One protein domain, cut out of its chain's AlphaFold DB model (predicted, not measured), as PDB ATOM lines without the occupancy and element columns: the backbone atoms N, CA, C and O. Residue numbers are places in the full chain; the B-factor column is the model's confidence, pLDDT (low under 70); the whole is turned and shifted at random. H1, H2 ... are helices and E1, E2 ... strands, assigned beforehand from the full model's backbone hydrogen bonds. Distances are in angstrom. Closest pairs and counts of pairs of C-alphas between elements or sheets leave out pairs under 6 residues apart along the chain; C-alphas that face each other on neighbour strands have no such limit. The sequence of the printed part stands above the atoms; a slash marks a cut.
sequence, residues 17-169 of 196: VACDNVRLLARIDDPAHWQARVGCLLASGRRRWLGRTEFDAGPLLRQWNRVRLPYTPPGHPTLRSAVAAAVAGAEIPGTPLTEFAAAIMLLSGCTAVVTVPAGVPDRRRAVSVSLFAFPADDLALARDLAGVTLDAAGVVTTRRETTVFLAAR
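What this domain is: This is residues 17 to 169 of the 196 residues of an uncharacterized protein of Nocardia transvalensis (UniProt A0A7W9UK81). A twisted sheet of four strands has two helices, H4 and H5, side by side over one face, and the long helix H1 packs on H4 on the side away from the sheet. H3 and the small H2 sit towards one end of the body, and the long strand E4 bends along one edge of the sheet. The printed part has 153 residues with five named helices and four named strands, in the order E1 H1 H2 H3 H4 E2 E3 H5 E4; the sheet's order is E2 E3 E1 E4, antiparallel throughout, and the class is mixed. It is compact, with a radius of gyration of the C-alphas of 14.7 A and spans of 43 by 33 by 27 A.

How they stand to each other: E1, residues 17 to 28, is an inner strand. H1, residues 31 to 49, follows. H2, residues 59 to 64, only grazes the sheet with residues 61 to 64. H3, residues 79 to 87, is about perpendicular to H1, but only just, at 73 degrees; they touch at C-alphas 46 and 86, 4.8 A. H2 and H3 only just touch, with 3 pairs of C-alphas within 8 A, the closest 61 and 80, 6.4 A. H4, residues 96 to 108, touches H1 at C-alphas 42 and 103, 4.3 A, a steep tilt of 38 degrees, the same way. E2, residues 111 to 115, and E3, residues 126 to 133, form a hairpin, with N 113 and O 130 2.8 A apart. E3 is antiparallel to E1, with N 22 and O 131 2.9 A apart. H4 lies over E2, at a height over the sheet of 7.1 A. H5, residues 139 to 151, lies over E3 and E1 on the same face, at 8.5 A. H1, H4 and H5 form a bundle, three helices grouped together. E4, residues 154 to 168, is antiparallel to E1, with N 21 and O 162 2.8 A apart. E3, H5 and E4 make a split strand-helix-strand unit, two strands running the same way with E1 between them; its crossover is right-handed. Every O i to N i+4 pair is within hydrogen-bond range in H2, H3, H4 and H5, and 14 of 15 in H1.

Where its parts are: E1 begins at C-alpha 17 (-22.412, 36.139, -23.773) and is 33.2 A long. H1 is 27.1 A, H4 18.0 A, H5 17.9 A and E3 23.1 A long. E4, 36.1 A, bends by 69 degrees at residue 157 and ends at C-alpha 168 (-18.603, 31.859, -19.355).

The domain as a whole: The C-alphas farthest apart, of Thr 53 and Pro 121, are 45.9 A apart. The link from H2 to H3 is long, with 14 residues; its residues 67 to 68 pair antiparallel with 167 to 168 of E4. The printed part has no cut, and no printed residue has a pLDDT under 70.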
ATOM      1  N   VAL A  17     -22.520  34.709 -23.426       89.25
ATOM      2  CA  VAL A  17     -22.412  36.139 -23.773       89.25
ATOM      3  C   VAL A  17     -22.366  36.285 -25.293       89.25
ATOM      4  O   VAL A  17     -21.522  35.661 -25.940       89.25
ATOM      5  N   ALA A  18     -23.261  37.096 -25.862       91.81
ATOM      6  CA  ALA A  18     -23.264  37.389 -27.293       91.81
ATOM      7  C   ALA A  18     -21.980  38.129 -27.708       91.81
ATOM      8  O   ALA A  18     -21.503  39.022 -27.006       91.81
ATOM      9  N   CYS A  19     -21.423  37.733 -28.845       94.75
ATOM     10  CA  CYS A  19     -20.168  38.233 -29.380       94.75
ATOM     11  C   CYS A  19     -20.239  38.248 -30.906       94.75
ATOM     12  O   CYS A  19     -20.678  37.271 -31.515       94.75
ATOM     13  N   ASP A  20     -19.778  39.322 -31.529       96.56
ATOM     14  CA  ASP A  20     -19.655  39.374 -32.976       96.56
ATOM     15  C   ASP A  20     -18.413  38.610 -33.418       96.56
ATOM     16  O   ASP A  20     -17.315  38.799 -32.892       96.56
ATOM     17  N   ASN A  21     -18.590  37.740 -34.407       97.25
ATOM     18  CA  ASN A  21     -17.516  37.016 -35.053       97.25
ATOM     19  C   ASN A  21     -17.414  37.410 -36.524       97.25
ATOM     20  O   ASN A  21     -18.370  37.284 -37.289       97.25
ATOM     21  N   VAL A  22     -16.218  37.832 -36.922       97.88
ATOM     22  CA  VAL A  22     -15.876  38.095 -38.318       97.88
ATOM     23  C   VAL A  22     -14.812  37.112 -38.730       97.88
ATOM     24  O   VAL A  22     -13.720  37.087 -38.165       97.88
ATOM     25  N   ARG A  23     -15.127  36.308 -39.735       97.62
ATOM     26  CA  ARG A  23     -14.209  35.340 -40.306       97.62
ATOM     27  C   ARG A  23     -13.789  35.783 -41.697       97.62
ATOM     28  O   ARG A  23     -14.629  35.921 -42.584       97.62
ATOM     29  N   LEU A  24     -12.488  35.957 -41.876       97.31
ATOM     30  CA  LEU A  24     -11.844  36.217 -43.155       97.31
ATOM     31  C   LEU A  24     -11.083  34.965 -43.579       97.31
ATOM     32  O   LEU A  24     -10.331  34.391 -42.792       97.31
ATOM     33  N   LEU A  25     -11.287  34.541 -44.818       96.31
ATOM     34  CA  LEU A  25     -10.472  33.541 -45.487       96.31
ATOM     35  C   LEU A  25      -9.673  34.259 -46.565       96.31
ATOM     36  O   LEU A  25     -10.248  35.006 -47.352       96.31
ATOM     37  N   ALA A  26      -8.368  34.034 -46.597       96.50
ATOM     38  CA  ALA A  26      -7.482  34.666 -47.557       96.50
ATOM     39  C   ALA A  26      -6.467  33.677 -48.118       96.50
ATOM     40  O   ALA A  26      -6.118  32.682 -47.477       96.50
ATOM     41  N   ARG A  27      -5.991  33.984 -49.320       96.06
ATOM     42  CA  ARG A  27      -4.874  33.318 -49.980       96.06
ATOM     43  C   ARG A  27      -3.705  34.295 -50.033       96.06
ATOM     44  O   ARG A  27      -3.866  35.398 -50.536       96.06
ATOM     45  N   ILE A  28      -2.561  33.888 -49.505       96.88
ATOM     46  CA  ILE A  28      -1.330  34.668 -49.441       96.88
ATOM     47  C   ILE A  28      -0.495  34.353 -50.680       96.88
ATOM     48  O   ILE A  28      -0.035  33.224 -50.870       96.88
ATOM     49  N   ASP A  29      -0.332  35.354 -51.533       96.38
ATOM     50  CA  ASP A  29       0.447  35.280 -52.765       96.38
ATOM     51  C   ASP A  29       1.941  35.481 -52.502       96.38
ATOM     52  O   ASP A  29       2.766  34.774 -53.085       96.38
ATOM     53  N   ASP A  30       2.267  36.380 -51.569       96.62
ATOM     54  CA  ASP A  30       3.625  36.731 -51.159       96.62
ATOM     55  C   ASP A  30       3.803  36.552 -49.634       96.62
ATOM     56  O   ASP A  30       3.565  37.473 -48.844       96.62
ATOM     57  N   PRO A  31       4.223  35.356 -49.175       95.12
ATOM     58  CA  PRO A  31       4.409  35.088 -47.751       95.12
ATOM     59  C   PRO A  31       5.455  35.983 -47.075       95.12
ATOM     60  O   PRO A  31       5.311  36.282 -45.890       95.12
ATOM     61  N   ALA A  32       6.488  36.415 -47.805       95.81
ATOM     62  CA  ALA A  32       7.558  37.240 -47.250       95.81
ATOM     63  C   ALA A  32       7.062  38.666 -46.983       95.81
ATOM     64  O   ALA A  32       7.280  39.204 -45.893       95.81
ATOM     65  N   HIS A  33       6.325  39.252 -47.933       96.81
ATOM     66  CA  HIS A  33       5.688  40.554 -47.738       96.81
ATOM     67  C   HIS A  33       4.669  40.499 -46.596       96.81
ATOM     68  O   HIS A  33       4.671  41.370 -45.720       96.81
ATOM     69  N   TRP A  34       3.832  39.456 -46.556       96.88
ATOM     70  CA  TRP A  34       2.866  39.267 -45.474       96.88
ATOM     71  C   TRP A  34       3.558  39.219 -44.105       96.88
ATOM     72  O   TRP A  34       3.188  39.966 -43.199       96.88
ATOM     73  N   GLN A  35       4.614  38.411 -43.968       96.25
ATOM     74  CA  GLN A  35       5.374  38.302 -42.724       96.25
ATOM     75  C   GLN A  35       6.011  39.638 -42.311       96.25
ATOM     76  O   GLN A  35       5.937  40.012 -41.139       96.25
ATOM     77  N   ALA A  36       6.579  40.401 -43.251       97.06
ATOM     78  CA  ALA A  36       7.137  41.721 -42.957       97.06
ATOM     79  C   ALA A  36       6.069  42.685 -42.406       97.06
ATOM     80  O   ALA A  36       6.297  43.370 -41.404       97.06
ATOM     81  N   ARG A  37       4.867  42.696 -43.000       97.19
ATOM     82  CA  ARG A  37       3.736  43.515 -42.531       97.19
ATOM     83  C   ARG A  37       3.259  43.108 -41.143       97.19
ATOM     84  O   ARG A  37       3.054  43.980 -40.298       97.19
ATOM     85  N   VAL A  38       3.136  41.805 -40.897       97.69
ATOM     86  CA  VAL A  38       2.815  41.261 -39.572       97.69
ATOM     87  C   VAL A  38       3.837  41.734 -38.537       97.69
ATOM     88  O   VAL A  38       3.440  42.255 -37.493       97.69
ATOM     89  N   GLY A  39       5.133  41.655 -38.850       96.75
ATOM     90  CA  GLY A  39       6.206  42.147 -37.983       96.75
ATOM     91  C   GLY A  39       6.078  43.639 -37.660       96.75
ATOM     92  O   GLY A  39       6.175  44.034 -36.495       96.75
ATOM     93  N   CYS A  40       5.780  44.480 -38.657       97.25
ATOM     94  CA  CYS A  40       5.553  45.915 -38.450       97.25
ATOM     95  C   CYS A  40       4.354  46.201 -37.532       97.25
ATOM     96  O   CYS A  40       4.440  47.061 -36.643       97.25
ATOM     97  N   LEU A  41       3.239  45.490 -37.727       97.62
ATOM     98  CA  LEU A  41       2.059  45.632 -36.877       97.62
ATOM     99  C   LEU A  41       2.340  45.167 -35.452       97.62
ATOM    100  O   LEU A  41       2.009  45.879 -34.503       97.62
ATOM    101  N   LEU A  42       2.997  44.019 -35.292       97.50
ATOM    102  CA  LEU A  42       3.339  43.479 -33.983       97.50
ATOM    103  C   LEU A  42       4.266  44.425 -33.217       97.50
ATOM    104  O   LEU A  42       4.011  44.718 -32.051       97.50
ATOM    105  N   ALA A  43       5.298  44.963 -33.871       96.94
ATOM    106  CA  ALA A  43       6.195  45.945 -33.266       96.94
ATOM    107  C   ALA A  43       5.437  47.203 -32.809       96.94
ATOM    108  O   ALA A  43       5.685  47.723 -31.720       96.94
ATOM    109  N   SER A  44       4.474  47.669 -33.608       97.56
ATOM    110  CA  SER A  44       3.627  48.818 -33.266       97.56
ATOM    111  C   SER A  44       2.706  48.520 -32.081       97.56
ATOM    112  O   SER A  44       2.623  49.322 -31.149       97.56
ATOM    113  N   GLY A  45       2.086  47.337 -32.064       96.50
ATOM    114  CA  GLY A  45       1.292  46.850 -30.939       96.50
ATOM    115  C   GLY A  45       2.114  46.738 -29.656       96.50
ATOM    116  O   GLY A  45       1.685  47.223 -28.613       96.50
ATOM    117  N   ARG A  46       3.331  46.184 -29.721       96.38
ATOM    118  CA  ARG A  46       4.231  46.076 -28.561       96.38
ATOM    119  C   ARG A  46       4.586  47.446 -27.988       96.38
ATOM    120  O   ARG A  46       4.431  47.655 -26.788       96.38
ATOM    121  N   ARG A  47       4.979  48.406 -28.837       96.12
ATOM    122  CA  ARG A  47       5.305  49.777 -28.399       96.12
ATOM    123  C   ARG A  47       4.146  50.460 -27.675       96.12
ATOM    124  O   ARG A  47       4.387  51.175 -26.712       96.12
ATOM    125  N   ARG A  48       2.899  50.224 -28.096       93.94
ATOM    126  CA  ARG A  48       1.713  50.794 -27.434       93.94
ATOM    127  C   ARG A  48       1.597  50.372 -25.968       93.94
ATOM    128  O   ARG A  48       1.119  51.168 -25.160       93.94
ATOM    129  N   TRP A  49       1.981  49.140 -25.643       94.31
ATOM    130  CA  TRP A  49       1.774  48.529 -24.325       94.31
ATOM    131  C   TRP A  49       3.016  48.515 -23.433       94.31
ATOM    132  O   TRP A  49       2.875  48.310 -22.230       94.31
ATOM    133  N   LEU A  50       4.202  48.752 -23.992       95.25
ATOM    134  CA  LEU A  50       5.469  48.714 -23.267       95.25
ATOM    135  C   LEU A  50       5.434  49.589 -22.003       95.25
ATOM    136  O   LEU A  50       5.112  50.775 -22.071       95.25
ATOM    137  N   GLY A  51       5.759  48.995 -20.851       90.56
ATOM    138  CA  GLY A  51       5.855  49.706 -19.573       90.56
ATOM    139  C   GLY A  51       4.523  50.142 -18.947       90.56
ATOM    140  O   GLY A  51       4.539  50.815 -17.918       90.56
ATOM    141  N   ARG A  52       3.364  49.773 -19.515       91.00
ATOM    142  CA  ARG A  52       2.062  50.107 -18.912       91.00
ATOM    143  C   ARG A  52       1.797  49.272 -17.660       91.00
ATOM    144  O   ARG A  52       1.727  48.050 -17.729       91.00
ATOM    145  N   THR A  53       1.552  49.928 -16.533       85.31
ATOM    146  CA  THR A  53       1.359  49.275 -15.224       85.31
ATOM    147  C   THR A  53      -0.094  48.893 -14.924       85.31
ATOM    148  O   THR A  53      -0.348  48.036 -14.085       85.31
ATOM    149  N   GLU A  54      -1.061  49.479 -15.631       83.25
ATOM    150  CA  GLU A  54      -2.495  49.396 -15.307       83.25
ATOM    151  C   GLU A  54      -3.309  48.443 -16.204       83.25
ATOM    152  O   GLU A  54      -4.542  48.464 -16.201       83.25
ATOM    153  N   PHE A  55      -2.649  47.578 -16.981       81.12
ATOM    154  CA  PHE A  55      -3.338  46.758 -17.986       81.12
ATOM    155  C   PHE A  55      -4.332  45.753 -17.373       81.12
ATOM    156  O   PHE A  55      -5.435  45.593 -17.895       81.12
ATOM    157  N   ASP A  56      -4.009  45.131 -16.235       78.69
ATOM    158  CA  ASP A  56      -4.886  44.144 -15.581       78.69
ATOM    159  C   ASP A  56      -6.210  44.752 -15.063       78.69
ATOM    160  O   ASP A  56      -7.205  44.038 -14.903       78.69
ATOM    161  N   ALA A  57      -6.260  46.072 -14.847       77.00
ATOM    162  CA  ALA A  57      -7.473  46.783 -14.438       77.00
ATOM    163  C   ALA A  57      -8.396  47.132 -15.623       77.00
ATOM    164  O   ALA A  57      -9.552  47.517 -15.416       77.00
ATOM    165  N   GLY A  58      -7.937  46.965 -16.866       79.44
ATOM    166  CA  GLY A  58      -8.704  47.314 -18.059       79.44
ATOM    167  C   GLY A  58     -10.031  46.539 -18.154       79.44
ATOM    168  O   GLY A  58     -10.043  45.314 -17.982       79.44
ATOM    169  N   PRO A  59     -11.171  47.204 -18.435       80.88
ATOM    170  CA  PRO A  59     -12.468  46.529 -18.565       80.88
ATOM    171  C   PRO A  59     -12.458  45.470 -19.679       80.88
ATOM    172  O   PRO A  59     -12.968  44.368 -19.473       80.88
ATOM    173  N   LEU A  60     -11.772  45.757 -20.791       83.12
ATOM    174  CA  LEU A  60     -11.590  44.858 -21.937       83.12
ATOM    175  C   LEU A  60     -10.964  43.514 -21.538       83.12
ATOM    176  O   LEU A  60     -11.524  42.447 -21.783       83.12
ATOM    177  N   LEU A  61      -9.816  43.551 -20.853       87.69
ATOM    178  CA  LEU A  61      -9.119  42.337 -20.426       87.69
ATOM    179  C   LEU A  61      -9.941  41.533 -19.420       87.69
ATOM    180  O   LEU A  61      -9.994  40.305 -19.499       87.69
ATOM    181  N   ARG A  62     -10.622  42.207 -18.485       87.56
ATOM    182  CA  ARG A  62     -11.503  41.540 -17.517       87.56
ATOM    183  C   ARG A  62     -12.663  40.824 -18.201       87.56
ATOM    184  O   ARG A  62     -12.995  39.714 -17.790       87.56
ATOM    185  N   GLN A  63     -13.245  41.421 -19.234       88.81
ATOM    186  CA  GLN A  63     -14.334  40.820 -19.996       88.81
ATOM    187  C   GLN A  63     -13.871  39.575 -20.759       88.81
ATOM    188  O   GLN A  63     -14.431  38.495 -20.572       88.81
ATOM    189  N   TRP A  64     -12.789  39.682 -21.531       92.00
ATOM    190  CA  TRP A  64     -12.248  38.558 -22.299       92.00
ATOM    191  C   TRP A  64     -11.749  37.402 -21.421       92.00
ATOM    192  O   TRP A  64     -11.885  36.234 -21.784       92.00
ATOM    193  N   ASN A  65     -11.256  37.695 -20.214       88.62
ATOM    194  CA  ASN A  65     -10.855  36.672 -19.244       88.62
ATOM    195  C   ASN A  65     -12.030  35.876 -18.652       88.62
ATOM    196  O   ASN A  65     -11.800  34.819 -18.066       88.62
ATOM    197  N   ARG A  66     -13.271  36.358 -18.786       89.75
ATOM    198  CA  ARG A  66     -14.474  35.694 -18.256       89.75
ATOM    199  C   ARG A  66     -15.155  34.776 -19.259       89.75
ATOM    200  O   ARG A  66     -16.088  34.086 -18.867       89.75
ATOM    201  N   VAL A  67     -14.707  34.727 -20.511       91.12
ATOM    202  CA  VAL A  67     -15.329  33.908 -21.559       91.12
ATOM    203  C   VAL A  67     -14.353  32.902 -22.162       91.12
ATOM    204  O   VAL A  67     -13.129  33.057 -22.116       91.12
ATOM    205  N   ARG A  68     -14.891  31.816 -22.708       90.25
ATOM    206  CA  ARG A  68     -14.141  30.824 -23.475       90.25
ATOM    207  C   ARG A  68     -14.466  31.001 -24.956       90.25
ATOM    208  O   ARG A  68     -15.633  30.971 -25.334       90.25
ATOM    209  N   LEU A  69     -13.432  31.159 -25.783       90.38
ATOM    210  CA  LEU A  69     -13.601  31.154 -27.236       90.38
ATOM    211  C   LEU A  69     -14.070  29.771 -27.715       90.38
ATOM    212  O   LEU A  69     -13.688  28.767 -27.104       90.38
ATOM    213  N   PRO A  70     -14.819  29.689 -28.830       86.94
ATOM    214  CA  PRO A  70     -15.312  28.413 -29.345       86.94
ATOM    215  C   PRO A  70     -14.167  27.464 -29.719       86.94
ATOM    216  O   PRO A  70     -14.272  26.252 -29.555       86.94
ATOM    217  N   TYR A  71     -13.050  28.026 -30.185       87.69
ATOM    218  CA  TYR A  71     -11.841  27.293 -30.526       87.69
ATOM    219  C   TYR A  71     -10.606  28.189 -30.379       87.69
ATOM    220  O   TYR A  71     -10.627  29.373 -30.717       87.69
ATOM    221  N   THR A  72      -9.513  27.623 -29.878       88.25
ATOM    222  CA  THR A  72      -8.194  28.263 -29.826       88.25
ATOM    223  C   THR A  72      -7.155  27.166 -30.037       88.25
ATOM    224  O   THR A  72      -7.140  26.217 -29.248       88.25
ATOM    225  N   PRO A  73      -6.328  27.232 -31.094       89.56
ATOM    226  CA  PRO A  73      -5.270  26.254 -31.301       89.56
ATOM    227  C   PRO A  73      -4.301  26.215 -30.109       89.56
ATOM    228  O   PRO A  73      -4.052  27.260 -29.498       89.56
ATOM    229  N   PRO A  74      -3.710  25.051 -29.787       88.12
ATOM    230  CA  PRO A  74      -2.625  24.977 -28.813       88.12
ATOM    231  C   PRO A  74      -1.495  25.956 -29.159       88.12
ATOM    232  O   PRO A  74      -1.120  26.090 -30.322       88.12
ATOM    233  N   GLY A  75      -0.973  26.658 -28.151       86.69
ATOM    234  CA  GLY A  75       0.097  27.650 -28.322       86.69
ATOM    235  C   GLY A  75      -0.347  28.997 -28.901       86.69
ATOM    236  O   GLY A  75       0.459  29.920 -28.964       86.69
ATOM    237  N   HIS A  76      -1.614  29.156 -29.292       92.00
ATOM    238  CA  HIS A  76      -2.106  30.435 -29.786       92.00
ATOM    239  C   HIS A  76      -2.221  31.455 -28.635       92.00
ATOM    240  O   HIS A  76      -2.763  31.116 -27.576       92.00
ATOM    241  N   PRO A  77      -1.746  32.704 -28.807       92.88
ATOM    242  CA  PRO A  77      -1.811  33.699 -27.749       92.88
ATOM    243  C   PRO A  77      -3.261  34.034 -27.398       92.88
ATOM    244  O   PRO A  77      -4.148  34.060 -28.254       92.88
ATOM    245  N   THR A  78      -3.475  34.329 -26.121       93.44
ATOM    246  CA  THR A  78      -4.667  35.030 -25.636       93.44
ATOM    247  C   THR A  78      -4.396  36.533 -25.617       93.44
ATOM    248  O   THR A  78      -3.238  36.945 -25.522       93.44
ATOM    249  N   LEU A  79      -5.446  37.362 -25.616       93.81
ATOM    250  CA  LEU A  79      -5.291  38.812 -25.456       93.81
ATOM    251  C   LEU A  79      -4.502  39.145 -24.178       93.81
ATOM    252  O   LEU A  79      -3.569  39.942 -24.216       93.81
ATOM    253  N   ARG A  80      -4.811  38.465 -23.064       93.38
ATOM    254  CA  ARG A  80      -4.098  38.651 -21.792       93.38
ATOM    255  C   ARG A  80      -2.613  38.320 -21.905       93.38
ATOM    256  O   ARG A  80      -1.793  39.121 -21.477       93.38
ATOM    257  N   SER A  81      -2.263  37.159 -22.461       93.88
ATOM    258  CA  SER A  81      -0.856  36.753 -22.586       93.88
ATOM    259  C   SER A  81      -0.085  37.650 -23.555       93.88
ATOM    260  O   SER A  81       1.070  37.959 -23.289       93.88
ATOM    261  N   ALA A  82      -0.720  38.108 -24.640       95.06
ATOM    262  CA  ALA A  82      -0.111  39.046 -25.580       95.06
ATOM    263  C   ALA A  82       0.161  40.408 -24.923       95.06
ATOM    264  O   ALA A  82       1.272  40.921 -25.029       95.06
ATOM    265  N   VAL A  83      -0.821  40.970 -24.206       95.00
ATOM    266  CA  VAL A  83      -0.649  42.239 -23.479       95.00
ATOM    267  C   VAL A  83       0.408  42.103 -22.386       95.00
ATOM    268  O   VAL A  83       1.294  42.946 -22.313       95.00
ATOM    269  N   ALA A  84       0.372  41.036 -21.584       94.19
ATOM    270  CA  ALA A  84       1.358  40.810 -20.527       94.19
ATOM    271  C   ALA A  84       2.791  40.721 -21.084       94.19
ATOM    272  O   ALA A  84       3.695  41.363 -20.552       94.19
ATOM    273  N   ALA A  85       2.991  39.989 -22.187       94.75
ATOM    274  CA  ALA A  85       4.285  39.922 -22.860       94.75
ATOM    275  C   ALA A  85       4.726  41.297 -23.388       94.75
ATOM    276  O   ALA A  85       5.860  41.711 -23.156       94.75
ATOM    277  N   ALA A  86       3.823  42.040 -24.036       95.69
ATOM    278  CA  ALA A  86       4.120  43.369 -24.564       95.69
ATOM    279  C   ALA A  86       4.484  44.380 -23.463       95.69
ATOM    280  O   ALA A  86       5.448  45.128 -23.618       95.69
ATOM    281  N   VAL A  87       3.756  44.373 -22.343       95.69
ATOM    282  CA  VAL A  87       4.029  45.217 -21.167       95.69
ATOM    283  C   VAL A  87       5.405  44.918 -20.586       95.69
ATOM    284  O   VAL A  87       6.165  45.849 -20.321       95.69
ATOM    285  N   ALA A  88       5.743  43.634 -20.446       94.50
ATOM    286  CA  ALA A  88       7.034  43.177 -19.942       94.50
ATOM    287  C   ALA A  88       8.199  43.417 -20.922       94.50
ATOM    288  O   ALA A  88       9.340  43.090 -20.606       94.50
ATOM    289  N   GLY A  89       7.928  43.920 -22.132       94.38
ATOM    290  CA  GLY A  89       8.921  44.003 -23.205       94.38
ATOM    291  C   GLY A  89       9.364  42.636 -23.737       94.38
ATOM    292  O   GLY A  89      10.245  42.575 -24.594       94.38
ATOM    293  N   ALA A  90       8.735  41.549 -23.290       93.50
ATOM    294  CA  ALA A  90       9.057  40.195 -23.699       93.50
ATOM    295  C   ALA A  90       8.695  39.960 -25.169       93.50
ATOM    296  O   ALA A  90       7.816  40.612 -25.749       93.50
ATOM    297  N   GLU A  91       9.395  39.014 -25.785       88.19
ATOM    298  CA  GLU A  91       9.003  38.506 -27.090       88.19
ATOM    299  C   GLU A  91       7.713  37.695 -26.972       88.19
ATOM    300  O   GLU A  91       7.446  37.051 -25.957       88.19
ATOM    301  N   ILE A  92       6.898  37.748 -28.022       86.06
ATOM    302  CA  ILE A  92       5.726  36.890 -28.159       86.06
ATOM    303  C   ILE A  92       6.193  35.720 -29.022       86.06
ATOM    304  O   ILE A  92       6.271  35.887 -30.239       86.06
ATOM    305  N   PRO A  93       6.574  34.575 -28.425       78.50
ATOM    306  CA  PRO A  93       7.073  33.449 -29.196       78.50
ATOM    307  C   PRO A  93       5.967  32.937 -30.112       78.50
ATOM    308  O   PRO A  93       4.811  32.811 -29.692       78.50
ATOM    309  N   GLY A  94       6.308  32.609 -31.356       85.19
ATOM    310  CA  GLY A  94       5.322  32.022 -32.240       85.19
ATOM    311  C   GLY A  94       5.697  31.961 -33.709       85.19
ATOM    312  O   GLY A  94       6.826  32.177 -34.126       85.19
ATOM    313  N   THR A  95       4.684  31.604 -34.483       93.06
ATOM    314  CA  THR A  95       4.681  31.619 -35.944       93.06
ATOM    315  C   THR A  95       4.100  32.944 -36.450       93.06
ATOM    316  O   THR A  95       3.390  33.618 -35.695       93.06
ATOM    317  N   PRO A  96       4.255  33.274 -37.745       93.25
ATOM    318  CA  PRO A  96       3.600  34.443 -38.337       93.25
ATOM    319  C   PRO A  96       2.081  34.509 -38.084       93.25
ATOM    320  O   PRO A  96       1.520  35.589 -37.932       93.25
ATOM    321  N   LEU A  97       1.397  33.362 -37.965       95.38
ATOM    322  CA  LEU A  97      -0.038  33.312 -37.652       95.38
ATOM    323  C   LEU A  97      -0.326  33.844 -36.239       95.38
ATOM    324  O   LEU A  97      -1.178  34.712 -36.049       95.38
ATOM    325  N   THR A  98       0.403  33.344 -35.243       95.94
ATOM    326  CA  THR A  98       0.232  33.756 -33.843       95.94
ATOM    327  C   THR A  98       0.692  35.193 -33.611       95.94
ATOM    328  O   THR A  98       0.062  35.912 -32.839       95.94
ATOM    329  N   GLU A  99       1.737  35.632 -34.315       96.81
ATOM    330  CA  GLU A  99       2.200  37.022 -34.315       96.81
ATOM    331  C   GLU A  99       1.148  37.966 -34.898       96.81
ATOM    332  O   GLU A  99       0.859  39.006 -34.307       96.81
ATOM    333  N   PHE A 100       0.515  37.585 -36.010       97.75
ATOM    334  CA  PHE A 100      -0.537  38.390 -36.622       97.75
ATOM    335  C   PHE A 100      -1.754  38.518 -35.708       97.75
ATOM    336  O   PHE A 100      -2.272  39.618 -35.506       97.75
ATOM    337  N   ALA A 101      -2.171  37.415 -35.081       97.69
ATOM    338  CA  ALA A 101      -3.240  37.462 -34.100       97.69
ATOM    339  C   ALA A 101      -2.889  38.371 -32.913       97.69
ATOM    340  O   ALA A 101      -3.713  39.185 -32.495       97.69
ATOM    341  N   ALA A 102      -1.665  38.265 -32.385       97.62
ATOM    342  CA  ALA A 102      -1.186  39.120 -31.306       97.62
ATOM    343  C   ALA A 102      -1.165  40.598 -31.709       97.62
ATOM    344  O   ALA A 102      -1.603  41.442 -30.930       97.62
ATOM    345  N   ALA A 103      -0.726  40.918 -32.925       98.00
ATOM    346  CA  ALA A 103      -0.719  42.281 -33.435       98.00
ATOM    347  C   ALA A 103      -2.133  42.882 -33.476       98.00
ATOM    348  O   ALA A 103      -2.346  43.980 -32.956       98.00
ATOM    349  N   ILE A 104      -3.111  42.141 -34.013       98.19
ATOM    350  CA  ILE A 104      -4.521  42.562 -34.036       98.19
ATOM    351  C   ILE A 104      -5.038  42.772 -32.608       98.19
ATOM    352  O   ILE A 104      -5.617  43.819 -32.315       98.19
ATOM    353  N   MET A 105      -4.782  41.819 -31.709       97.25
ATOM    354  CA  MET A 105      -5.194  41.882 -30.303       97.25
ATOM    355  C   MET A 105      -4.630  43.113 -29.582       97.25
ATOM    356  O   MET A 105      -5.368  43.843 -28.924       97.25
ATOM    357  N   LEU A 106      -3.333  43.389 -29.738       96.19
ATOM    358  CA  LEU A 106      -2.662  44.519 -29.090       96.19
ATOM    359  C   LEU A 106      -3.147  45.878 -29.611       96.19
ATOM    360  O   LEU A 106      -3.173  46.849 -28.852       96.19
ATOM    361  N   LEU A 107      -3.503  45.970 -30.893       96.50
ATOM    362  CA  LEU A 107      -3.899  47.228 -31.526       96.50
ATOM    363  C   LEU A 107      -5.402  47.518 -31.407       96.50
ATOM    364  O   LEU A 107      -5.766  48.679 -31.234       96.50
ATOM    365  N   SER A 108      -6.260  46.500 -31.455       95.81
ATOM    366  CA  SER A 108      -7.723  46.677 -31.454       95.81
ATOM    367  C   SER A 108      -8.409  46.319 -30.134       95.81
ATOM    368  O   SER A 108      -9.539  46.731 -29.902       95.81
ATOM    369  N   GLY A 109      -7.767  45.525 -29.272       93.81
ATOM    370  CA  GLY A 109      -8.411  44.956 -28.084       93.81
ATOM    371  C   GLY A 109      -9.401  43.818 -28.379       93.81
ATOM    372  O   GLY A 109      -9.813  43.138 -27.443       93.81
ATOM    373  N   CYS A 110      -9.732  43.557 -29.649       95.94
ATOM    374  CA  CYS A 110     -10.525  42.400 -30.062       95.94
ATOM    375  C   CYS A 110      -9.708  41.118 -29.922       95.94
ATOM    376  O   CYS A 110      -8.507  41.109 -30.190       95.94
ATOM    377  N   THR A 111     -10.356  40.000 -29.599       96.62
ATOM    378  CA  THR A 111      -9.675  38.704 -29.629       96.62
ATOM    379  C   THR A 111      -9.574  38.193 -31.064       96.62
ATOM    380  O   THR A 111     -10.568  38.155 -31.783       96.62
ATOM    381  N   ALA A 112      -8.386  37.759 -31.483       97.56
ATOM    382  CA  ALA A 112      -8.150  37.229 -32.823       97.56
ATOM    383  C   ALA A 112      -7.604  35.801 -32.760       97.56
ATOM    384  O   ALA A 112      -6.776  35.480 -31.909       97.56
ATOM    385  N   VAL A 113      -8.049  34.950 -33.684       97.31
ATOM    386  CA  VAL A 113      -7.518  33.602 -33.908       97.31
ATOM    387  C   VAL A 113      -7.142  33.467 -35.376       97.31
ATOM    388  O   VAL A 113      -7.993  33.639 -36.246       97.31
ATOM    389  N   VAL A 114      -5.879  33.152 -35.651       96.75
ATOM    390  CA  VAL A 114      -5.351  33.019 -37.010       96.75
ATOM    391  C   VAL A 114      -4.853  31.593 -37.208       96.75
ATOM    392  O   VAL A 114      -4.024  31.096 -36.447       96.75
ATOM    393  N   THR A 115      -5.382  30.905 -38.218       95.44
ATOM    394  CA  THR A 115      -5.089  29.491 -38.479       95.44
ATOM    395  C   THR A 115      -4.935  29.198 -39.960       95.44
ATOM    396  O   THR A 115      -5.353  29.973 -40.818       95.44
ATOM    397  N   VAL A 116      -4.378  28.027 -40.260       93.62
ATOM    398  CA  VAL A 116      -4.494  27.425 -41.587       93.62
ATOM    399  C   VAL A 116      -5.861  26.733 -41.684       93.62
ATOM    400  O   VAL A 116      -6.176  25.889 -40.837       93.62
ATOM    401  N   PRO A 117      -6.701  27.059 -42.679       88.88
ATOM    402  CA  PRO A 117      -8.016  26.454 -42.824       88.88
ATOM    403  C   PRO A 117      -7.906  24.970 -43.203       88.88
ATOM    404  O   PRO A 117      -7.166  24.578 -44.111       88.88
ATOM    405  N   ALA A 118      -8.694  24.129 -42.534       83.31
ATOM    406  CA  ALA A 118      -8.893  22.748 -42.955       83.31
ATOM    407  C   ALA A 118      -9.707  22.696 -44.263       83.31
ATOM    408  O   ALA A 118     -10.550  23.551 -44.516       83.31
ATOM    409  N   GLY A 119      -9.468  21.679 -45.091       78.94
ATOM    410  CA  GLY A 119     -10.262  21.407 -46.297       78.94
ATOM    411  C   GLY A 119      -9.929  22.236 -47.544       78.94
ATOM    412  O   GLY A 119     -10.509  21.969 -48.587       78.94
ATOM    413  N   VAL A 120      -8.995  23.192 -47.488       78.12
ATOM    414  CA  VAL A 120      -8.638  24.014 -48.665       78.12
ATOM    415  C   VAL A 120      -7.579  23.300 -49.529       78.12
ATOM    416  O   VAL A 120      -6.660  22.724 -48.949       78.12
ATOM    417  N   PRO A 121      -7.669  23.305 -50.878       71.00
ATOM    418  CA  PRO A 121      -6.700  22.631 -51.757       71.00
ATOM    419  C   PRO A 121      -5.261  23.155 -51.635       71.00
ATOM    420  O   PRO A 121      -4.320  22.369 -51.678       71.00
ATOM    421  N   ASP A 122      -5.083  24.458 -51.394       79.56
ATOM    422  CA  ASP A 122      -3.776  25.096 -51.180       79.56
ATOM    423  C   ASP A 122      -3.632  25.616 -49.742       79.56
ATOM    424  O   ASP A 122      -3.618  26.816 -49.460       79.56
ATOM    425  N   ARG A 123      -3.564  24.687 -48.781       79.00
ATOM    426  CA  ARG A 123      -3.474  25.042 -47.353       79.00
ATOM    427  C   ARG A 123      -2.209  25.814 -47.003       79.00
ATOM    428  O   ARG A 123      -2.218  26.563 -46.037       79.00
ATOM    429  N   ARG A 124      -1.121  25.637 -47.755       80.12
ATOM    430  CA  ARG A 124       0.165  26.280 -47.445       80.12
ATOM    431  C   ARG A 124       0.118  27.790 -47.647       80.12
ATOM    432  O   ARG A 124       0.890  28.499 -47.014       80.12
ATOM    433  N   ARG A 125      -0.793  28.262 -48.498       88.25
ATOM    434  CA  ARG A 125      -1.004  29.683 -48.777       88.25
ATOM    435  C   ARG A 125      -2.308  30.220 -48.207       88.25
ATOM    436  O   ARG A 125      -2.594  31.396 -48.376       88.25
ATOM    437  N   ALA A 126      -3.118  29.398 -47.549       93.81
ATOM    438  CA  ALA A 126      -4.408  29.832 -47.036       93.81
ATOM    439  C   ALA A 126      -4.321  30.225 -45.557       93.81
ATOM    440  O   ALA A 126      -3.768  29.494 -44.735       93.81
ATOM    441  N   VAL A 127      -4.938  31.351 -45.209       95.94
ATOM    442  CA  VAL A 127      -5.048  31.847 -43.834       95.94
ATOM    443  C   VAL A 127      -6.516  32.111 -43.514       95.94
ATOM    444  O   VAL A 127      -7.248  32.696 -44.309       95.94
ATOM    445  N   SER A 128      -6.957  31.666 -42.342       96.38
ATOM    446  CA  SER A 128      -8.267  31.965 -41.767       96.38
ATOM    447  C   SER A 128      -8.067  32.856 -40.548       96.38
ATOM    448  O   SER A 128      -7.464  32.427 -39.567       96.38
ATOM    449  N   VAL A 129      -8.616  34.066 -40.581       97.75
ATOM    450  CA  VAL A 129      -8.617  35.016 -39.464       97.75
ATOM    451  C   VAL A 129     -10.020  35.059 -38.875       97.75
ATOM    452  O   VAL A 129     -10.979  35.327 -39.587       97.75
ATOM    453  N   SER A 130     -10.158  34.772 -37.585       98.12
ATOM    454  CA  SER A 130     -11.411  34.915 -36.838       98.12
ATOM    455  C   SER A 130     -11.246  36.013 -35.800       98.12
ATOM    456  O   SER A 130     -10.446  35.869 -34.879       98.12
ATOM    457  N   LEU A 131     -11.992  37.097 -35.959       98.12
ATOM    458  CA  LEU A 131     -12.053  38.221 -35.034       98.12
ATOM    459  C   LEU A 131     -13.288  38.056 -34.162       98.12
ATOM    460  O   LEU A 131     -14.362  37.748 -34.675       98.12
ATOM    461  N   PHE A 132     -13.132  38.252 -32.862       97.44
ATOM    462  CA  PHE A 132     -14.203  38.209 -31.883       97.44
ATOM    463  C   PHE A 132     -14.247  39.555 -31.172       97.44
ATOM    464  O   PHE A 132     -13.215  40.020 -30.679       97.44
ATOM    465  N   ALA A 133     -15.429  40.157 -31.135       96.56
ATOM    466  CA  ALA A 133     -15.651  41.469 -30.555       96.56
ATOM    467  C   ALA A 133     -16.927  41.495 -29.715       96.56
ATOM    468  O   ALA A 133     -17.970  40.958 -30.089       96.56
ATOM    469  N   PHE A 134     -16.841  42.127 -28.560       94.75
ATOM    470  CA  PHE A 134     -17.981  42.619 -27.809       94.75
ATOM    471  C   PHE A 134     -18.364  44.029 -28.278       94.75
ATOM    472  O   PHE A 134     -17.558  44.692 -28.924       94.75
ATOM    473  N   PRO A 135     -19.550  44.543 -27.901       90.44
ATOM    474  CA  PRO A 135     -19.999  45.870 -28.334       90.44
ATOM    475  C   PRO A 135     -19.064  47.037 -27.971       90.44
ATOM    476  O   PRO A 135     -19.129  48.086 -28.599       90.44
ATOM    477  N   ALA A 136     -18.223  46.871 -26.945       88.50
ATOM    478  CA  ALA A 136     -17.251  47.878 -26.515       88.50
ATOM    479  C   ALA A 136     -15.875  47.743 -27.198       88.50
ATOM    480  O   ALA A 136     -14.998  48.571 -26.953       88.50
ATOM    481  N   ASP A 137     -15.665  46.699 -28.002       93.06
ATOM    482  CA  ASP A 137     -14.410  46.474 -28.711       93.06
ATOM    483  C   ASP A 137     -14.381  47.242 -30.041       93.06
ATOM    484  O   ASP A 137     -15.411  47.473 -30.678       93.06
ATOM    485  N   ASP A 138     -13.180  47.582 -30.513       95.25
ATOM    486  CA  ASP A 138     -12.991  48.255 -31.801       95.25
ATOM    487  C   ASP A 138     -12.908  47.239 -32.954       95.25
ATOM    488  O   ASP A 138     -11.842  46.940 -33.509       95.25
ATOM    489  N   LEU A 139     -14.063  46.654 -33.292       96.56
ATOM    490  CA  LEU A 139     -14.165  45.670 -34.371       96.56
ATOM    491  C   LEU A 139     -13.834  46.276 -35.742       96.56
ATOM    492  O   LEU A 139     -13.321  45.566 -36.607       96.56
ATOM    493  N   ALA A 140     -14.118  47.565 -35.951       97.31
ATOM    494  CA  ALA A 140     -13.791  48.257 -37.194       97.31
ATOM    495  C   ALA A 140     -12.273  48.281 -37.405       97.31
ATOM    496  O   ALA A 140     -11.789  47.772 -38.415       97.31
ATOM    497  N   LEU A 141     -11.515  48.720 -36.396       97.38
ATOM    498  CA  LEU A 141     -10.056  48.697 -36.447       97.38
ATOM    499  C   LEU A 141      -9.507  47.276 -36.625       97.38
ATOM    500  O   LEU A 141      -8.584  47.066 -37.409       97.38
ATOM    501  N   ALA A 142     -10.066  46.280 -35.931       98.06
ATOM    502  CA  ALA A 142      -9.631  44.891 -36.089       98.06
ATOM    503  C   ALA A 142      -9.820  44.380 -37.530       98.06
ATOM    504  O   ALA A 142      -8.946  43.687 -38.060       98.06
ATOM    505  N   ARG A 143     -10.945  44.731 -38.170       98.00
ATOM    506  CA  ARG A 143     -11.235  44.394 -39.573       98.00
ATOM    507  C   ARG A 143     -10.261  45.076 -40.518       98.00
ATOM    508  O   ARG A 143      -9.735  44.397 -41.394       98.00
ATOM    509  N   ASP A 144      -9.995  46.361 -40.319       98.06
ATOM    510  CA  ASP A 144      -9.106  47.131 -41.191       98.06
ATOM    511  C   ASP A 144      -7.662  46.636 -41.086       98.06
ATOM    512  O   ASP A 144      -7.015  46.392 -42.103       98.06
ATOM    513  N   LEU A 145      -7.177  46.378 -39.866       98.19
ATOM    514  CA  LEU A 145      -5.862  45.771 -39.641       98.19
ATOM    515  C   LEU A 145      -5.741  44.421 -40.348       98.19
ATOM    516  O   LEU A 145      -4.722  44.148 -40.988       98.19
ATOM    517  N   ALA A 146      -6.770  43.577 -40.242       97.81
ATOM    518  CA  ALA A 146      -6.768  42.277 -40.888       97.81
ATOM    519  C   ALA A 146      -6.822  42.407 -42.418       97.81
ATOM    520  O   ALA A 146      -5.984  41.826 -43.101       97.81
ATOM    521  N   GLY A 147      -7.764  43.193 -42.945       97.25
ATOM    522  CA  GLY A 147      -7.975  43.405 -44.376       97.25
ATOM    523  C   GLY A 147      -6.749  43.992 -45.062       97.25
ATOM    524  O   GLY A 147      -6.183  43.346 -45.935       97.25
ATOM    525  N   VAL A 148      -6.250  45.138 -44.587       96.88
ATOM    526  CA  VAL A 148      -5.080  45.814 -45.174       96.88
ATOM    527  C   VAL A 148      -3.845  44.913 -45.177       96.88
ATOM    528  O   VAL A 148      -3.078  44.912 -46.137       96.88
ATOM    529  N   THR A 149      -3.638  44.123 -44.121       97.62
ATOM    530  CA  THR A 149      -2.484  43.212 -44.054       97.62
ATOM    531  C   THR A 149      -2.605  42.049 -45.031       97.62
ATOM    532  O   THR A 149      -1.602  41.629 -45.602       97.62
ATOM    533  N   LEU A 150      -3.816  41.514 -45.209       97.12
ATOM    534  CA  LEU A 150      -4.077  40.420 -46.143       97.12
ATOM    535  C   LEU A 150      -4.008  40.905 -47.598       97.12
ATOM    536  O   LEU A 150      -3.362  40.252 -48.412       97.12
ATOM    537  N   ASP A 151      -4.589  42.067 -47.900       96.12
ATOM    538  CA  ASP A 151      -4.613  42.658 -49.244       96.12
ATOM    539  C   ASP A 151      -3.223  43.123 -49.709       96.12
ATOM    540  O   ASP A 151      -2.936  43.149 -50.904       96.12
ATOM    541  N   ALA A 152      -2.316  43.446 -48.781       94.62
ATOM    542  CA  ALA A 152      -0.946  43.841 -49.115       94.62
ATOM    543  C   ALA A 152      -0.096  42.707 -49.718       94.62
ATOM    544  O   ALA A 152       0.943  42.981 -50.316       94.62
ATOM    545  N   ALA A 153      -0.487  41.446 -49.520       93.44
ATOM    546  CA  ALA A 153       0.339  40.285 -49.852       93.44
ATOM    547  C   ALA A 153      -0.471  39.091 -50.389       93.44
ATOM    548  O   ALA A 153       0.031  37.966 -50.461       93.44
ATOM    549  N   GLY A 154      -1.737  39.309 -50.732       94.12
ATOM    550  CA  GLY A 154      -2.668  38.256 -51.100       94.12
ATOM    551  C   GLY A 154      -4.059  38.788 -51.413       94.12
ATOM    552  O   GLY A 154      -4.235  39.944 -51.784       94.12
ATOM    553  N   VAL A 155      -5.055  37.918 -51.272       94.75
ATOM    554  CA  VAL A 155      -6.456  38.237 -51.551       94.75
ATOM    555  C   VAL A 155      -7.381  37.599 -50.522       94.75
ATOM    556  O   VAL A 155      -7.281  36.402 -50.230       94.75
ATOM    557  N   VAL A 156      -8.319  38.383 -49.991       94.56
ATOM    558  CA  VAL A 156      -9.431  37.868 -49.186       94.56
ATOM    559  C   VAL A 156     -10.445  37.197 -50.111       94.56
ATOM    560  O   VAL A 156     -11.073  37.837 -50.948       94.56
ATOM    561  N   THR A 157     -10.621  35.887 -49.964       93.25
ATOM    562  CA  THR A 157     -11.532  35.087 -50.792       93.25
ATOM    563  C   THR A 157     -12.929  34.990 -50.199       93.25
ATOM    564  O   THR A 157     -13.900  34.755 -50.913       93.25
ATOM    565  N   THR A 158     -13.062  35.113 -48.880       94.94
ATOM    566  CA  THR A 158     -14.363  35.034 -48.212       94.94
ATOM    567  C   THR A 158     -14.364  35.880 -46.953       94.94
ATOM    568  O   THR A 158     -13.432  35.824 -46.152       94.94
ATOM    569  N   ARG A 159     -15.462  36.605 -46.742       96.75
ATOM    570  CA  ARG A 159     -15.783  37.289 -45.492       96.75
ATOM    571  C   ARG A 159     -17.132  36.792 -45.000       96.75
ATOM    572  O   ARG A 159     -18.092  36.747 -45.763       96.75
ATOM    573  N   ARG A 160     -17.204  36.417 -43.728       96.75
ATOM    574  CA  ARG A 160     -18.442  36.006 -43.068       96.75
ATOM    575  C   ARG A 160     -18.566  36.712 -41.731       96.75
ATOM    576  O   ARG A 160     -17.606  36.750 -40.970       96.75
ATOM    577  N   GLU A 161     -19.755  37.219 -41.447       97.06
ATOM    578  CA  GLU A 161     -20.083  37.861 -40.176       97.06
ATOM    579  C   GLU A 161     -21.229  37.106 -39.522       97.06
ATOM    580  O   GLU A 161     -22.208  36.750 -40.179       97.06
ATOM    581  N   THR A 162     -21.078  36.801 -38.242       96.12
ATOM    582  CA  THR A 162     -22.062  36.048 -37.464       96.12
ATOM    583  C   THR A 162     -21.979  36.452 -36.006       96.12
ATOM    584  O   THR A 162     -20.878  36.611 -35.490       96.12
ATOM    585  N   THR A 163     -23.106  36.506 -35.309       94.69
ATOM    586  CA  THR A 163     -23.111  36.565 -33.845       94.69
ATOM    587  C   THR A 163     -22.961  35.152 -33.280       94.69
ATOM    588  O   THR A 163     -23.650  34.223 -33.704       94.69
ATOM    589  N   VAL A 164     -22.050  34.979 -32.325       93.12
ATOM    590  CA  VAL A 164     -21.808  33.730 -31.593       93.12
ATOM    591  C   VAL A 164     -22.042  33.944 -30.101       93.12
ATOM    592  O   VAL A 164     -21.885  35.049 -29.589       93.12
ATOM    593  N   PHE A 165     -22.395  32.882 -29.382       91.94
ATOM    594  CA  PHE A 165     -22.555  32.919 -27.929       91.94
ATOM    595  C   PHE A 165     -21.354  32.246 -27.273       91.94
ATOM    596  O   PHE A 165     -21.076  31.071 -27.518       91.94
ATOM    597  N   LEU A 166     -20.617  33.003 -26.463       91.56
ATOM    598  CA  LEU A 166     -19.430  32.521 -25.769       91.56
ATOM    599  C   LEU A 166     -19.792  32.033 -24.373       91.56
ATOM    600  O   LEU A 166     -20.413  32.758 -23.596       91.56
ATOM    601  N   ALA A 167     -19.356  30.824 -24.033       90.00
ATOM    602  CA  ALA A 167     -19.554  30.277 -22.699       90.00
ATOM    603  C   ALA A 167     -18.732  31.054 -21.658       90.00
ATOM    604  O   ALA A 167     -17.553  31.358 -21.880       90.00
ATOM    605  N   ALA A 168     -19.328  31.321 -20.498       87.06
ATOM    606  CA  ALA A 168     -18.603  31.859 -19.355       87.06
ATOM    607  C   ALA A 168     -17.526  30.871 -18.863       87.06
ATOM    608  O   ALA A 168     -17.716  29.652 -18.859       87.06
ATOM    609  N   ARG A 169     -16.379  31.389 -18.415       83.62
ATOM    610  CA  ARG A 169     -15.371  30.593 -17.712       83.62
ATOM    611  C   ARG A 169     -15.837  30.344 -16.276       83.62
ATOM    612  O   ARG A 169     -16.274  31.289 -15.617       83.62
TER     613      ARG A 169